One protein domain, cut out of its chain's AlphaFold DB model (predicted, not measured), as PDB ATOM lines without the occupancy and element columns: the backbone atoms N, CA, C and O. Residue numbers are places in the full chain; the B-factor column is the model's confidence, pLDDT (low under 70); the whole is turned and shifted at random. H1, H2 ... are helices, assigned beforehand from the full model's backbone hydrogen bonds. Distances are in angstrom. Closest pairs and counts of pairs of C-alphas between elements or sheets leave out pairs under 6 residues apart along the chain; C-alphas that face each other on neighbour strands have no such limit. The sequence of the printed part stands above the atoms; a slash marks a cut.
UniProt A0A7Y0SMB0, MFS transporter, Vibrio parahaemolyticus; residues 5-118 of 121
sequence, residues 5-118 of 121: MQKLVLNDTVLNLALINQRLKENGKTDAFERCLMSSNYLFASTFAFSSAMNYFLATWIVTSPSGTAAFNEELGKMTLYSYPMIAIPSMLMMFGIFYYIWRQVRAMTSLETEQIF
ATOM      1  N   MET A   5      18.377  -7.753 -18.707       49.06
ATOM      2  CA  MET A   5      18.188  -8.472 -17.437       49.06
ATOM      3  C   MET A   5      19.495  -8.650 -16.665       49.06
ATOM      4  O   MET A   5      19.506  -8.581 -15.438       49.06
ATOM      5  N   GLN A   6      20.605  -8.811 -17.389       53.53
ATOM      6  CA  GLN A   6      21.937  -8.915 -16.817       53.53
ATOM      7  C   GLN A   6      22.346  -7.620 -16.108       53.53
ATOM      8  O   GLN A   6      23.100  -7.670 -15.159       53.53
ATOM      9  N   LYS A   7      21.806  -6.460 -16.500       52.72
ATOM     10  CA  LYS A   7      22.042  -5.194 -15.791       52.72
ATOM     11  C   LYS A   7      21.069  -4.930 -14.642       52.72
ATOM     12  O   LYS A   7      21.432  -4.228 -13.712       52.72
ATOM     13  N   LEU A   8      19.834  -5.432 -14.717       51.28
ATOM     14  CA  LEU A   8      18.799  -5.162 -13.708       51.28
ATOM     15  C   LEU A   8      18.851  -6.135 -12.526       51.28
ATOM     16  O   LEU A   8      18.744  -5.699 -11.386       51.28
ATOM     17  N   VAL A   9      19.036  -7.433 -12.790       51.88
ATOM     18  CA  VAL A   9      19.155  -8.470 -11.748       51.88
ATOM     19  C   VAL A   9      20.614  -8.670 -11.331       51.88
ATOM     20  O   VAL A   9      20.878  -8.921 -10.159       51.88
ATOM     21  N   LEU A  10      21.565  -8.511 -12.264       52.03
ATOM     22  CA  LEU A  10      23.008  -8.532 -11.977       52.03
ATOM     23  C   LEU A  10      23.627  -7.137 -12.048       52.03
ATOM     24  O   LEU A  10      24.707  -6.933 -12.595       52.03
ATOM     25  N   ASN A  11      22.928  -6.159 -11.487       51.19
ATOM     26  CA  ASN A  11      23.599  -4.929 -11.110       51.19
ATOM     27  C   ASN A  11      24.586  -5.268  -9.977       51.19
ATOM     28  O   ASN A  11      24.230  -6.044  -9.081       51.19
ATOM     29  N   ASP A  12      25.784  -4.673  -9.979       50.97
ATOM     30  CA  ASP A  12      26.803  -4.826  -8.914       50.97
ATOM     31  C   ASP A  12      26.252  -4.514  -7.506       50.97
ATOM     32  O   ASP A  12      26.875  -4.792  -6.491       50.97
ATOM     33  N   THR A  13      25.049  -3.952  -7.422       49.41
ATOM     34  CA  THR A  13      24.320  -3.687  -6.183       49.41
ATOM     35  C   THR A  13      23.869  -4.951  -5.439       49.41
ATOM     36  O   THR A  13      23.642  -4.867  -4.237       49.41
ATOM     37  N   VAL A  14      23.715  -6.105  -6.110       56.59
ATOM     38  CA  VAL A  14      23.220  -7.346  -5.468       56.59
ATOM     39  C   VAL A  14      24.213  -8.507  -5.567       56.59
ATOM     40  O   VAL A  14      24.406  -9.212  -4.580       56.59
ATOM     41  N   LEU A  15      24.861  -8.709  -6.719       64.12
ATOM     42  CA  LEU A  15      25.805  -9.812  -6.950       64.12
ATOM     43  C   LEU A  15      27.169  -9.266  -7.383       64.12
ATOM     44  O   LEU A  15      27.236  -8.486  -8.330       64.12
ATOM     45  N   ASN A  16      28.256  -9.719  -6.746       69.44
ATOM     46  CA  ASN A  16      29.623  -9.308  -7.085       69.44
ATOM     47  C   ASN A  16      30.116 -10.022  -8.358       69.44
ATOM     48  O   ASN A  16      30.818 -11.039  -8.316       69.44
ATOM     49  N   LEU A  17      29.713  -9.499  -9.517       69.69
ATOM     50  CA  LEU A  17      30.022 -10.071 -10.829       69.69
ATOM     51  C   LEU A  17      31.522 -10.142 -11.109       69.69
ATOM     52  O   LEU A  17      31.966 -11.069 -11.791       69.69
ATOM     53  N   ALA A  18      32.301  -9.184 -10.608       70.06
ATOM     54  CA  ALA A  18      33.748  -9.166 -10.788       70.06
ATOM     55  C   ALA A  18      34.407 -10.366 -10.087       70.06
ATOM     56  O   ALA A  18      35.138 -11.126 -10.727       70.06
ATOM     57  N   LEU A  19      34.080 -10.594  -8.810       72.81
ATOM     58  CA  LEU A  19      34.618 -11.707  -8.024       72.81
ATOM     59  C   LEU A  19      34.137 -13.067  -8.550       72.81
ATOM     60  O   LEU A  19      34.920 -14.015  -8.643       72.81
ATOM     61  N   ILE A  20      32.862 -13.154  -8.947       75.81
ATOM     62  CA  ILE A  20      32.281 -14.363  -9.543       75.81
ATOM     63  C   ILE A  20      33.004 -14.709 -10.849       75.81
ATOM     64  O   ILE A  20      33.470 -15.836 -10.998       75.81
ATOM     65  N   ASN A  21      33.165 -13.754 -11.771       75.88
ATOM     66  CA  ASN A  21      33.867 -13.999 -13.035       75.88
ATOM     67  C   ASN A  21      35.337 -14.377 -12.827       75.88
ATOM     68  O   ASN A  21      35.840 -15.252 -13.533       75.88
ATOM     69  N   GLN A  22      36.012 -13.771 -11.847       79.50
ATOM     70  CA  GLN A  22      37.386 -14.127 -11.510       79.50
ATOM     71  C   GLN A  22      37.484 -15.593 -11.058       79.50
ATOM     72  O   GLN A  22      38.235 -16.366 -11.654       79.50
ATOM     73  N   ARG A  23      36.666 -16.014 -10.082       80.75
ATOM     74  CA  ARG A  23      36.662 -17.407  -9.598       80.75
ATOM     75  C   ARG A  23      36.205 -18.410 -10.647       80.75
ATOM     76  O   ARG A  23      36.720 -19.520 -10.699       80.75
ATOM     77  N   LEU A  24      35.264 -18.037 -11.511       80.62
ATOM     78  CA  LEU A  24      34.836 -18.894 -12.618       80.62
ATOM     79  C   LEU A  24      35.952 -19.126 -13.633       80.62
ATOM     80  O   LEU A  24      36.058 -20.235 -14.155       80.62
ATOM     81  N   LYS A  25      36.774 -18.105 -13.895       80.69
ATOM     82  CA  LYS A  25      37.931 -18.212 -14.786       80.69
ATOM     83  C   LYS A  25      39.032 -19.074 -14.167       80.69
ATOM     84  O   LYS A  25      39.597 -19.905 -14.867       80.69
ATOM     85  N   GLU A  26      39.279 -18.926 -12.865       80.25
ATOM     86  CA  GLU A  26      40.212 -19.774 -12.103       80.25
ATOM     87  C   GLU A  26      39.760 -21.247 -12.077       80.25
ATOM     88  O   GLU A  26      40.580 -22.148 -12.226       80.25
ATOM     89  N   ASN A  27      38.450 -21.499 -11.984       78.62
ATOM     90  CA  ASN A  27      37.870 -22.846 -11.946       78.62
ATOM     91  C   ASN A  27      37.517 -23.429 -13.331       78.62
ATOM     92  O   ASN A  27      36.993 -24.543 -13.403       78.62
ATOM     93  N   GLY A  28      37.723 -22.686 -14.425       80.69
ATOM     94  CA  GLY A  28      37.366 -23.120 -15.783       80.69
ATOM     95  C   GLY A  28      35.866 -23.379 -16.002       80.69
ATOM     96  O   GLY A  28      35.501 -24.210 -16.830       80.69
ATOM     97  N   LYS A  29      34.979 -22.710 -15.250       80.50
ATOM     98  CA  LYS A  29      33.513 -22.927 -15.289       80.50
ATOM     99  C   LYS A  29      32.716 -21.780 -15.914       80.50
ATOM    100  O   LYS A  29      31.500 -21.707 -15.736       80.50
ATOM    101  N   THR A  30      33.375 -20.907 -16.669       79.06
ATOM    102  CA  THR A  30      32.755 -19.743 -17.320       79.06
ATOM    103  C   THR A  30      31.574 -20.132 -18.220       79.06
ATOM    104  O   THR A  30      30.498 -19.556 -18.079       79.06
ATOM    105  N   ASP A  31      31.705 -21.182 -19.038       81.81
ATOM    106  CA  ASP A  31      30.627 -21.636 -19.935       81.81
ATOM    107  C   ASP A  31      29.386 -22.135 -19.176       81.81
ATOM    108  O   ASP A  31      28.244 -21.922 -19.591       81.81
ATOM    109  N   ALA A  32      29.593 -22.808 -18.040       81.62
ATOM    110  CA  ALA A  32      28.499 -23.293 -17.201       81.62
ATOM    111  C   ALA A  32      27.733 -22.126 -16.561       81.62
ATOM    112  O   ALA A  32      26.503 -22.165 -16.465       81.62
ATOM    113  N   PHE A  33      28.451 -21.072 -16.173       80.62
ATOM    114  CA  PHE A  33      27.855 -19.859 -15.635       80.62
ATOM    115  C   PHE A  33      27.070 -19.083 -16.693       80.62
ATOM    116  O   PHE A  33      25.933 -18.698 -16.429       80.62
ATOM    117  N   GLU A  34      27.595 -18.925 -17.910       79.31
ATOM    118  CA  GLU A  34      26.848 -18.283 -18.999       79.31
ATOM    119  C   GLU A  34      25.539 -19.020 -19.317       79.31
ATOM    120  O   GLU A  34      24.484 -18.394 -19.453       79.31
ATOM    121  N   ARG A  35      25.562 -20.360 -19.349       82.88
ATOM    122  CA  ARG A  35      24.347 -21.179 -19.519       82.88
ATOM    123  C   ARG A  35      23.360 -21.009 -18.366       82.88
ATOM    124  O   ARG A  35      22.148 -20.949 -18.593       82.88
ATOM    125  N   CYS A  36      23.863 -20.911 -17.136       82.06
ATOM    126  CA  CYS A  36      23.044 -20.638 -15.957       82.06
ATOM    127  C   CYS A  36      22.370 -19.266 -16.057       82.06
ATOM    128  O   CYS A  36      21.167 -19.152 -15.814       82.06
ATOM    129  N   LEU A  37      23.115 -18.235 -16.460       76.56
ATOM    130  CA  LEU A  37      22.587 -16.888 -16.658       76.56
ATOM    131  C   LEU A  37      21.524 -16.851 -17.753       76.56
ATOM    132  O   LEU A  37      20.459 -16.277 -17.543       76.56
ATOM    133  N   MET A  38      21.768 -17.512 -18.886       80.69
ATOM    134  CA  MET A  38      20.792 -17.643 -19.973       80.69
ATOM    135  C   MET A  38      19.497 -18.319 -19.506       80.69
ATOM    136  O   MET A  38      18.406 -17.813 -19.766       80.69
ATOM    137  N   SER A  39      19.609 -19.424 -18.765       82.50
ATOM    138  CA  SER A  39      18.445 -20.145 -18.227       82.50
ATOM    139  C   SER A  39      17.673 -19.294 -17.217       82.50
ATOM    140  O   SER A  39      16.448 -19.218 -17.259       82.50
ATOM    141  N   SER A  40      18.392 -18.585 -16.349       78.38
ATOM    142  CA  SER A  40      17.800 -17.695 -15.346       78.38
ATOM    143  C   SER A  40      17.104 -16.496 -15.989       78.38
ATOM    144  O   SER A  40      16.026 -16.100 -15.557       78.38
ATOM    145  N   ASN A  41      17.676 -15.960 -17.068       79.62
ATOM    146  CA  ASN A  41      17.060 -14.919 -17.880       79.62
ATOM    147  C   ASN A  41      15.749 -15.400 -18.520       79.62
ATOM    148  O   ASN A  41      14.771 -14.659 -18.535       79.62
ATOM    149  N   TYR A  42      15.708 -16.640 -19.010       83.94
ATOM    150  CA  TYR A  42      14.483 -17.227 -19.552       83.94
ATOM    151  C   TYR A  42      13.410 -17.420 -18.470       83.94
ATOM    152  O   TYR A  42      12.259 -17.033 -18.672       83.94
ATOM    153  N   LEU A  43      13.789 -17.929 -17.291       82.94
ATOM    154  CA  LEU A  43      12.883 -18.035 -16.142       82.94
ATOM    155  C   LEU A  43      12.343 -16.662 -15.725       82.94
ATOM    156  O   LEU A  43      11.146 -16.511 -15.511       82.94
ATOM    157  N   PHE A  44      13.192 -15.641 -15.673       81.88
ATOM    158  CA  PHE A  44      12.766 -14.283 -15.353       81.88
ATOM    159  C   PHE A  44      11.830 -13.702 -16.420       81.88
ATOM    160  O   PHE A  44      10.795 -13.133 -16.091       81.88
ATOM    161  N   ALA A  45      12.123 -13.896 -17.706       83.88
ATOM    162  CA  ALA A  45      11.207 -13.492 -18.772       83.88
ATOM    163  C   ALA A  45       9.841 -14.194 -18.645       83.88
ATOM    164  O   ALA A  45       8.803 -13.578 -18.893       83.88
ATOM    165  N   SER A  46       9.825 -15.452 -18.190       86.06
ATOM    166  CA  SER A  46       8.583 -16.190 -17.944       86.06
ATOM    167  C   SER A  46       7.743 -15.598 -16.806       86.06
ATOM    168  O   SER A  46       6.518 -15.616 -16.907       86.06
ATOM    169  N   THR A  47       8.350 -14.989 -15.775       84.12
ATOM    170  CA  THR A  47       7.584 -14.328 -14.698       84.12
ATOM    171  C   THR A  47       6.882 -13.071 -15.200       84.12
ATOM    172  O   THR A  47       5.732 -12.823 -14.841       84.12
ATOM    173  N   PHE A  48       7.526 -12.313 -16.091       83.12
ATOM    174  CA  PHE A  48       6.909 -11.167 -16.761       83.12
ATOM    175  C   PHE A  48       5.787 -11.594 -17.702       83.12
ATOM    176  O   PHE A  48       4.716 -10.988 -17.690       83.12
ATOM    177  N   ALA A  49       6.003 -12.660 -18.479       87.62
ATOM    178  CA  ALA A  49       4.969 -13.225 -19.339       87.62
ATOM    179  C   ALA A  49       3.758 -13.705 -18.522       87.62
ATOM    180  O   ALA A  49       2.623 -13.376 -18.860       87.62
ATOM    181  N   PHE A  50       3.995 -14.408 -17.410       87.94
ATOM    182  CA  PHE A  50       2.947 -14.845 -16.488       87.94
ATOM    183  C   PHE A  50       2.180 -13.660 -15.893       87.94
ATOM    184  O   PHE A  50       0.953 -13.643 -15.929       87.94
ATOM    185  N   SER A  51       2.891 -12.653 -15.380       84.69
ATOM    186  CA  SER A  51       2.285 -11.453 -14.798       84.69
ATOM    187  C   SER A  51       1.418 -10.708 -15.819       84.69
ATOM    188  O   SER A  51       0.268 -10.377 -15.534       84.69
ATOM    189  N   SER A  52       1.919 -10.530 -17.046       86.62
ATOM    190  CA  SER A  52       1.165  -9.906 -18.136       86.62
ATOM    191  C   SER A  52      -0.075 -10.717 -18.528       86.62
ATOM    192  O   SER A  52      -1.149 -10.134 -18.681       86.62
ATOM    193  N   ALA A  53       0.044 -12.044 -18.634       88.62
ATOM    194  CA  ALA A  53      -1.079 -12.924 -18.941       88.62
ATOM    195  C   ALA A  53      -2.151 -12.868 -17.844       88.62
ATOM    196  O   ALA A  53      -3.325 -12.669 -18.148       88.62
ATOM    197  N   MET A  54      -1.757 -12.968 -16.571       85.62
ATOM    198  CA  MET A  54      -2.691 -12.848 -15.451       85.62
ATOM    199  C   MET A  54      -3.367 -11.483 -15.408       85.62
ATOM    200  O   MET A  54      -4.576 -11.411 -15.208       85.62
ATOM    201  N   ASN A  55      -2.615 -10.407 -15.646       85.00
ATOM    202  CA  ASN A  55      -3.175  -9.065 -15.712       85.00
ATOM    203  C   ASN A  55      -4.218  -8.933 -16.834       85.00
ATOM    204  O   ASN A  55      -5.273  -8.343 -16.622       85.00
ATOM    205  N   TYR A  56      -3.961  -9.519 -18.009       84.56
ATOM    206  CA  TYR A  56      -4.917  -9.546 -19.120       84.56
ATOM    207  C   TYR A  56      -6.173 -10.368 -18.799       84.56
ATOM    208  O   TYR A  56      -7.291  -9.920 -19.068       84.56
ATOM    209  N   PHE A  57      -6.010 -11.545 -18.188       85.50
ATOM    210  CA  PHE A  57      -7.134 -12.373 -17.745       85.50
ATOM    211  C   PHE A  57      -8.002 -11.640 -16.719       85.50
ATOM    212  O   PHE A  57      -9.213 -11.565 -16.893       85.50
ATOM    213  N   LEU A  58      -7.392 -11.046 -15.690       80.31
ATOM    214  CA  LEU A  58      -8.102 -10.279 -14.663       80.31
ATOM    215  C   LEU A  58      -8.813  -9.056 -15.247       80.31
ATOM    216  O   LEU A  58      -9.955  -8.792 -14.879       80.31
ATOM    217  N   ALA A  59      -8.179  -8.356 -16.190       79.56
ATOM    218  CA  ALA A  59      -8.794  -7.231 -16.886       79.56
ATOM    219  C   ALA A  59     -10.037  -7.674 -17.657       79.56
ATOM    220  O   ALA A  59     -11.102  -7.102 -17.482       79.56
ATOM    221  N   THR A  60      -9.924  -8.736 -18.451       79.38
ATOM    222  CA  THR A  60     -11.037  -9.232 -19.275       79.38
ATOM    223  C   THR A  60     -12.182  -9.787 -18.422       79.38
ATOM    224  O   THR A  60     -13.334  -9.767 -18.846       79.38
ATOM    225  N   TRP A  61     -11.881 -10.290 -17.221       76.81
ATOM    226  CA  TRP A  61     -12.876 -10.904 -16.343       76.81
ATOM    227  C   TRP A  61     -13.587  -9.907 -15.422       76.81
ATOM    228  O   TRP A  61     -14.753 -10.109 -15.099       76.81
ATOM    229  N   ILE A  62     -12.897  -8.845 -14.996       71.56
ATOM    230  CA  ILE A  62     -13.432  -7.860 -14.044       71.56
ATOM    231  C   ILE A  62     -13.938  -6.599 -14.751       71.56
ATOM    232  O   ILE A  62     -14.899  -5.994 -14.286       71.56
ATOM    233  N   VAL A  63     -13.317  -6.202 -15.864       67.88
ATOM    234  CA  VAL A  63     -13.693  -5.006 -16.625       67.88
ATOM    235  C   VAL A  63     -14.697  -5.405 -17.699       67.88
ATOM    236  O   VAL A  63     -14.346  -5.709 -18.838       67.88
ATOM    237  N   THR A  64     -15.966  -5.422 -17.310       70.12
ATOM    238  CA  THR A  64     -17.096  -5.698 -18.210       70.12
ATOM    239  C   THR A  64     -17.848  -4.432 -18.605       70.12
ATOM    240  O   THR A  64     -18.544  -4.418 -19.622       70.12
ATOM    241  N   SER A  65     -17.698  -3.357 -17.828       70.12
ATOM    242  CA  SER A  65     -18.369  -2.084 -18.069       70.12
ATOM    243  C   SER A  65     -17.653  -1.226 -19.128       70.12
ATOM    244  O   SER A  65     -16.421  -1.210 -19.193       70.12
ATOM    245  N   PRO A  66     -18.392  -0.452 -19.947       69.25
ATOM    246  CA  PRO A  66     -17.790   0.479 -20.892       69.25
ATOM    247  C   PRO A  66     -16.983   1.566 -20.169       69.25
ATOM    248  O   PRO A  66     -17.423   2.147 -19.166       69.25
ATOM    249  N   SER A  67     -15.799   1.853 -20.712       66.56
ATOM    250  CA  SER A  67     -14.884   2.885 -20.223       66.56
ATOM    251  C   SER A  67     -15.575   4.250 -20.145       66.56
ATOM    252  O   SER A  67     -16.202   4.675 -21.113       66.56
ATOM    253  N   GLY A  68     -15.438   4.947 -19.011       65.88
ATOM    254  CA  GLY A  68     -16.028   6.278 -18.785       65.88
ATOM    255  C   GLY A  68     -17.299   6.296 -17.926       65.88
ATOM    256  O   GLY A  68     -17.848   7.366 -17.674       65.88
ATOM    257  N   THR A  69     -17.758   5.140 -17.443       73.12
ATOM    258  CA  THR A  69     -18.870   5.034 -16.483       73.12
ATOM    259  C   THR A  69     -18.365   4.966 -15.037       73.12
ATOM    260  O   THR A  69     -17.248   4.521 -14.777       73.12
ATOM    261  N   ALA A  70     -19.189   5.368 -14.064       75.00
ATOM    262  CA  ALA A  70     -18.843   5.226 -12.643       75.00
ATOM    263  C   ALA A  70     -18.606   3.751 -12.246       75.00
ATOM    264  O   ALA A  70     -17.710   3.462 -11.455       75.00
ATOM    265  N   ALA A  71     -19.343   2.823 -12.870       74.38
ATOM    266  CA  ALA A  71     -19.188   1.381 -12.687       74.38
ATOM    267  C   ALA A  71     -17.805   0.870 -13.131       74.38
ATOM    268  O   ALA A  71     -17.207   0.053 -12.438       74.38
ATOM    269  N   PHE A  72     -17.243   1.409 -14.218       73.75
ATOM    270  CA  PHE A  72     -15.896   1.063 -14.685       73.75
ATOM    271  C   PHE A  72     -14.804   1.420 -13.665       73.75
ATOM    272  O   PHE A  72     -13.873   0.644 -13.462       73.75
ATOM    273  N   ASN A  73     -14.922   2.563 -12.978       74.75
ATOM    274  CA  ASN A  73     -13.963   2.942 -11.934       74.75
ATOM    275  C   ASN A  73     -14.080   2.053 -10.687       74.75
ATOM    276  O   ASN A  73     -13.059   1.699 -10.096       74.75
ATOM    277  N   GLU A  74     -15.296   1.655 -10.297       78.81
ATOM    278  CA  GLU A  74     -15.485   0.680  -9.215       78.81
ATOM    279  C   GLU A  74     -14.948  -0.711  -9.584       78.81
ATOM    280  O   GLU A  74     -14.303  -1.360  -8.756       78.81
ATOM    281  N   GLU A  75     -15.176  -1.165 -10.819       75.62
ATOM    282  CA  GLU A  75     -14.638  -2.422 -11.352       75.62
ATOM    283  C   GLU A  75     -13.108  -2.394 -11.404       75.62
ATOM    284  O   GLU A  75     -12.474  -3.336 -10.936       75.62
ATOM    285  N   LEU A  76     -12.497  -1.298 -11.863       73.94
ATOM    286  CA  LEU A  76     -11.041  -1.116 -11.847       73.94
ATOM    287  C   LEU A  76     -10.461  -1.109 -10.429       73.94
ATOM    288  O   LEU A  76      -9.403  -1.698 -10.186       73.94
ATOM    289  N   GLY A  77     -11.142  -0.464  -9.480       74.38
ATOM    290  CA  GLY A  77     -10.742  -0.462  -8.073       74.38
ATOM    291  C   GLY A  77     -10.758  -1.871  -7.478       74.38
ATOM    292  O   GLY A  77      -9.772  -2.306  -6.877       74.38
ATOM    293  N   LYS A  78     -11.838  -2.628  -7.721       75.50
ATOM    294  CA  LYS A  78     -11.947  -4.042  -7.330       75.50
ATOM    295  C   LYS A  78     -10.887  -4.891  -8.031       75.50
ATOM    296  O   LYS A  78     -10.198  -5.659  -7.364       75.50
ATOM    297  N   MET A  79     -10.701  -4.713  -9.338       76.75
ATOM    298  CA  MET A  79      -9.680  -5.403 -10.124       76.75
ATOM    299  C   MET A  79      -8.306  -5.197  -9.507       76.75
ATOM    300  O   MET A  79      -7.608  -6.174  -9.279       76.75
ATOM    301  N   THR A  80      -7.927  -3.961  -9.189       77.81
ATOM    302  CA  THR A  80      -6.613  -3.648  -8.614       77.81
ATOM    303  C   THR A  80      -6.420  -4.338  -7.266       77.81
ATOM    304  O   THR A  80      -5.382  -4.958  -7.033       77.81
ATOM    305  N   LEU A  81      -7.442  -4.302  -6.404       82.12
ATOM    306  CA  LEU A  81      -7.396  -4.917  -5.079       82.12
ATOM    307  C   LEU A  81      -7.247  -6.446  -5.143       82.12
ATOM    308  O   LEU A  81      -6.482  -7.009  -4.366       82.12
ATOM    309  N   TYR A  82      -7.933  -7.112  -6.079       77.62
ATOM    310  CA  TYR A  82      -7.816  -8.564  -6.290       77.62
ATOM    311  C   TYR A  82      -6.548  -8.954  -7.055       77.62
ATOM    312  O   TYR A  82      -5.929  -9.978  -6.761       77.62
ATOM    313  N   SER A  83      -6.132  -8.124  -8.010       75.25
ATOM    314  CA  SER A  83      -4.931  -8.347  -8.816       75.25
ATOM    315  C   SER A  83      -3.672  -8.259  -7.967       75.25
ATOM    316  O   SER A  83      -2.722  -8.989  -8.227       75.25
ATOM    317  N   TYR A  84      -3.654  -7.424  -6.925       79.06
ATOM    318  CA  TYR A  84      -2.477  -7.259  -6.076       79.06
ATOM    319  C   TYR A  84      -2.026  -8.579  -5.415       79.06
ATOM    320  O   TYR A  84      -0.913  -9.017  -5.699       79.06
ATOM    321  N   PRO A  85      -2.845  -9.304  -4.628       82.94
ATOM    322  CA  PRO A  85      -2.449 -10.605  -4.095       82.94
ATOM    323  C   PRO A  85      -2.321 -11.673  -5.190       82.94
ATOM    324  O   PRO A  85      -1.402 -12.486  -5.139       82.94
ATOM    325  N   MET A  86      -3.200 -11.672  -6.199       80.94
ATOM    326  CA  MET A  86      -3.241 -12.745  -7.196       80.94
ATOM    327  C   MET A  86      -2.063 -12.701  -8.184       80.94
ATOM    328  O   MET A  86      -1.627 -13.747  -8.655       80.94
ATOM    329  N   ILE A  87      -1.515 -11.518  -8.473       80.81
ATOM    330  CA  ILE A  87      -0.351 -11.338  -9.353       80.81
ATOM    331  C   ILE A  87       0.932 -11.219  -8.534       80.81
ATOM    332  O   ILE A  87       1.920 -11.887  -8.856       80.81
ATOM    333  N   ALA A  88       0.949 -10.391  -7.481       82.19
ATOM    334  CA  ALA A  88       2.186 -10.100  -6.762       82.19
ATOM    335  C   ALA A  88       2.686 -11.311  -5.974       82.19
ATOM    336  O   ALA A  88       3.884 -11.576  -6.010       82.19
ATOM    337  N   ILE A  89       1.808 -12.089  -5.324       86.94
ATOM    338  CA  ILE A  89       2.245 -13.240  -4.518       86.94
ATOM    339  C   ILE A  89       2.910 -14.313  -5.398       86.94
ATOM    340  O   ILE A  89       4.055 -14.670  -5.109       86.94
ATOM    341  N   PRO A  90       2.301 -14.796  -6.506       85.12
ATOM    342  CA  PRO A  90       2.971 -15.756  -7.383       85.12
ATOM    343  C   PRO A  90       4.235 -15.182  -8.026       85.12
ATOM    344  O   PRO A  90       5.246 -15.877  -8.118       85.12
ATOM    345  N   SER A  91       4.210 -13.904  -8.422       83.12
ATOM    346  CA  SER A  91       5.379 -13.232  -9.005       83.12
ATOM    347  C   SER A  91       6.544 -13.152  -8.024       83.12
ATOM    348  O   SER A  91       7.679 -13.441  -8.398       83.12
ATOM    349  N   MET A  92       6.273 -12.833  -6.756       85.19
ATOM    350  CA  MET A  92       7.277 -12.829  -5.695       85.19
ATOM    351  C   MET A  92       7.819 -14.232  -5.436       85.19
ATOM    352  O   MET A  92       9.033 -14.395  -5.366       85.19
ATOM    353  N   LEU A  93       6.963 -15.254  -5.355       88.81
ATOM    354  CA  LEU A  93       7.407 -16.641  -5.168       88.81
ATOM    355  C   LEU A  93       8.318 -17.112  -6.306       88.81
ATOM    356  O   LEU A  93       9.376 -17.688  -6.050       88.81
ATOM    357  N   MET A  94       7.953 -16.823  -7.558       86.19
ATOM    358  CA  MET A  94       8.805 -17.125  -8.709       86.19
ATOM    359  C   MET A  94      10.124 -16.351  -8.651       86.19
ATOM    360  O   MET A  94      11.178 -16.928  -8.905       86.19
ATOM    361  N   MET A  95      10.086 -15.072  -8.263       82.81
ATOM    362  CA  MET A  95      11.286 -14.251  -8.092       82.81
ATOM    363  C   MET A  95      12.231 -14.859  -7.047       82.81
ATOM    364  O   MET A  95      13.407 -15.070  -7.339       82.81
ATOM    365  N   PHE A  96      11.723 -15.216  -5.863       84.69
ATOM    366  CA  PHE A  96      12.505 -15.889  -4.820       84.69
ATOM    367  C   PHE A  96      13.073 -17.230  -5.303       84.69
ATOM    368  O   PHE A  96      14.239 -17.528  -5.041       84.69
ATOM    369  N   GLY A  97      12.292 -18.013  -6.052       86.75
ATOM    370  CA  GLY A  97      12.751 -19.266  -6.653       86.75
ATOM    371  C   GLY A  97      13.906 -19.071  -7.640       86.75
ATOM    372  O   GLY A  97      14.896 -19.800  -7.582       86.75
ATOM    373  N   ILE A  98      13.820 -18.056  -8.505       83.62
ATOM    374  CA  ILE A  98      14.880 -17.709  -9.465       83.62
ATOM    375  C   ILE A  98      16.143 -17.256  -8.732       83.62
ATOM    376  O   ILE A  98      17.232 -17.735  -9.046       83.62
ATOM    377  N   PHE A  99      16.010 -16.389  -7.726       79.31
ATOM    378  CA  PHE A  99      17.145 -15.963  -6.905       79.31
ATOM    379  C   PHE A  99      17.825 -17.145  -6.213       79.31
ATOM    380  O   PHE A  99      19.049 -17.265  -6.270       79.31
ATOM    381  N   TYR A 100      17.047 -18.048  -5.611       83.62
ATOM    382  CA  TYR A 100      17.575 -19.248  -4.965       83.62
ATOM    383  C   TYR A 100      18.303 -20.164  -5.960       83.62
ATOM    384  O   TYR A 100      19.389 -20.665  -5.659       83.62
ATOM    385  N   TYR A 101      17.741 -20.348  -7.160       83.81
ATOM    386  CA  TYR A 101      18.368 -21.118  -8.231       83.81
ATOM    387  C   TYR A 101      19.710 -20.512  -8.659       83.81
ATOM    388  O   TYR A 101      20.721 -21.218  -8.663       83.81
ATOM    389  N   ILE A 102      19.747 -19.206  -8.951       79.94
ATOM    390  CA  ILE A 102      20.977 -18.497  -9.338       79.94
ATOM    391  C   ILE A 102      22.023 -18.622  -8.233       79.94
ATOM    392  O   ILE A 102      23.148 -19.037  -8.500       79.94
ATOM    393  N   TRP A 103      21.657 -18.308  -6.989       78.94
ATOM    394  CA  TRP A 103      22.575 -18.356  -5.854       78.94
ATOM    395  C   TRP A 103      23.176 -19.750  -5.664       78.94
ATOM    396  O   TRP A 103      24.396 -19.886  -5.547       78.94
ATOM    397  N   ARG A 104      22.345 -20.798  -5.700       84.12
ATOM    398  CA  ARG A 104      22.800 -22.186  -5.566       84.12
ATOM    399  C   ARG A 104      23.767 -22.581  -6.681       84.12
ATOM    400  O   ARG A 104      24.789 -23.204  -6.401       84.12
ATOM    401  N   GLN A 105      23.463 -22.210  -7.924       82.94
ATOM    402  CA  GLN A 105      24.304 -22.522  -9.080       82.94
ATOM    403  C   GLN A 105      25.632 -21.765  -9.039       82.94
ATOM    404  O   GLN A 105      26.685 -22.370  -9.231       82.94
ATOM    405  N   VAL A 106      25.603 -20.470  -8.723       80.00
ATOM    406  CA  VAL A 106      26.812 -19.650  -8.572       80.00
ATOM    407  C   VAL A 106      27.695 -20.217  -7.470       80.00
ATOM    408  O   VAL A 106      28.865 -20.491  -7.725       80.00
ATOM    409  N   ARG A 107      27.132 -20.485  -6.286       81.88
ATOM    410  CA  ARG A 107      27.860 -21.067  -5.151       81.88
ATOM    411  C   ARG A 107      28.491 -22.418  -5.496       81.88
ATOM    412  O   ARG A 107      29.638 -22.660  -5.136       81.88
ATOM    413  N   ALA A 108      27.785 -23.274  -6.235       81.50
ATOM    414  CA  ALA A 108      28.309 -24.566  -6.678       81.50
ATOM    415  C   ALA A 108      29.436 -24.454  -7.728       81.50
ATOM    416  O   ALA A 108      30.260 -25.361  -7.838       81.50
ATOM    417  N   MET A 109      29.476 -23.378  -8.522       79.69
ATOM    418  CA  MET A 109      30.490 -23.175  -9.567       79.69
ATOM    419  C   MET A 109      31.726 -22.408  -9.078       79.69
ATOM    420  O   MET A 109      32.821 -22.625  -9.598       79.69
ATOM    421  N   THR A 110      31.568 -21.516  -8.100       77.75
ATOM    422  CA  THR A 110      32.651 -20.658  -7.595       77.75
ATOM    423  C   THR A 110      33.222 -21.106  -6.255       77.75
ATOM    424  O   THR A 110      34.293 -20.631  -5.880       77.75
ATOM    425  N   SER A 111      32.524 -21.990  -5.528       77.19
ATOM    426  CA  SER A 111      32.823 -22.355  -4.134       77.19
ATOM    427  C   SER A 111      32.936 -21.143  -3.195       77.19
ATOM    428  O   SER A 111      33.538 -21.238  -2.130       77.19
ATOM    429  N   LEU A 112      32.377 -19.995  -3.594       75.75
ATOM    430  CA  LEU A 112      32.363 -18.776  -2.793       75.75
ATOM    431  C   LEU A 112      31.320 -18.891  -1.682       75.75
ATOM    432  O   LEU A 112      30.255 -19.491  -1.853       75.75
ATOM    433  N   GLU A 113      31.609 -18.279  -0.539       73.69
ATOM    434  CA  GLU A 113      30.603 -18.110   0.501       73.69
ATOM    435  C   GLU A 113      29.528 -17.115   0.073       73.69
ATOM    436  O   GLU A 113      29.724 -16.257  -0.787       73.69
ATOM    437  N   THR A 114      28.356 -17.237   0.689       69.62
ATOM    438  CA  THR A 114      27.188 -16.410   0.353       69.62
ATOM    439  C   THR A 114      27.483 -14.930   0.570       69.62
ATOM    440  O   THR A 114      27.120 -14.114  -0.267       69.62
ATOM    441  N   GLU A 115      28.230 -14.609   1.625       68.88
ATOM    442  CA  GLU A 115      28.690 -13.254   1.947       68.88
ATOM    443  C   GLU A 115      29.657 -12.671   0.912       68.88
ATOM    444  O   GLU A 115      29.768 -11.461   0.802       68.88
ATOM    445  N   GLN A 116      30.353 -13.512   0.142       67.75
ATOM    446  CA  GLN A 116      31.259 -13.068  -0.923       67.75
ATOM    447  C   GLN A 116      30.519 -12.912  -2.260       67.75
ATOM    448  O   GLN A 116      30.935 -12.145  -3.127       67.75
ATOM    449  N   ILE A 117      29.426 -13.662  -2.440       69.81
ATOM    450  CA  ILE A 117      28.565 -13.613  -3.629       69.81
ATOM    451  C   ILE A 117      27.670 -12.370  -3.593       69.81
ATOM    452  O   ILE A 117      27.547 -11.675  -4.604       69.81
ATOM    453  N   PHE A 118      27.053 -12.099  -2.444       67.31
ATOM    454  CA  PHE A 118      26.291 -10.880  -2.208       67.31
ATOM    455  C   PHE A 118      27.239  -9.781  -1.737       67.31
ATOM    456  O   PHE A 118      28.168 -10.053  -0.990       67.31
TER     457      PHE A 118
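What this domain is: This is residues 5 to 118 of the 121 residues of the protein "MFS transporter" of Vibrio parahaemolyticus (UniProt A0A7Y0SMB0). A long helical hairpin, H3 and H4 side by side, makes a rod; where H3 begins and H4 ends, the short H2 and tiny H5 pack on H4 as a small head. Residues before H2 fold back along the hairpin, with tiny H1 near H3. The printed part has 114 residues with five named helices, H1 to H5 in order, and no named strand: all helix. It is only just loose, close to extended, with a radius of gyration of the C-alphas of 19.8 A and spans of 64 by 23 by 19 A.

How they stand to each other: H4, residues 70 to 110, has a kink of 29 degrees near residue 82. It touches H3, residues 30 to 62, opposite ways at a shallow tilt of 13 degrees, a helical hairpin; the closest C-alphas, Ile 62 and Met 79, are 6.0 A apart. H2, residues 17 to 26, touches residues 106 to 110 of H4 alone, the closest C-alphas being Arg 23 and Thr 110, 5.5 A. H2 and H3 only just touch, only at the corner, with 3 pairs of C-alphas within 8 A. H2, H3 and H4 form an up and down bundle, each running against the one before. H5, residues 114 to 117, touches H4; the C-alphas of Arg 107 and Thr 114 are closest, 7.2 A. H1, residues 5 to 8, is close to but not clearly touching H3, with the C-alphas of Met 5 and Asn 41 closest, 6.6 A. Every O i to N i+4 pair is within hydrogen-bond range in H2 and H3, and 35 of 37 are in H4; H1 and H5 are too short for such a pair.

Where its parts are: H4 runs 57.9 A from C-alpha 70 at (-18.843, 5.226, -12.643) to C-alpha 110 at (32.651, -20.658, -7.595). H3 runs 47.8 A from C-alpha 30 at (32.755, -19.743, -17.320), and H2 14.1 A.

The domain as a whole: The farthest C-alphas, Glu 26 and Thr 69, are 64.2 A apart. The printed part has no cut and no long link. Residues 5 to 17, 63, 66 to 68 and 114 to 118 have pLDDT under 70.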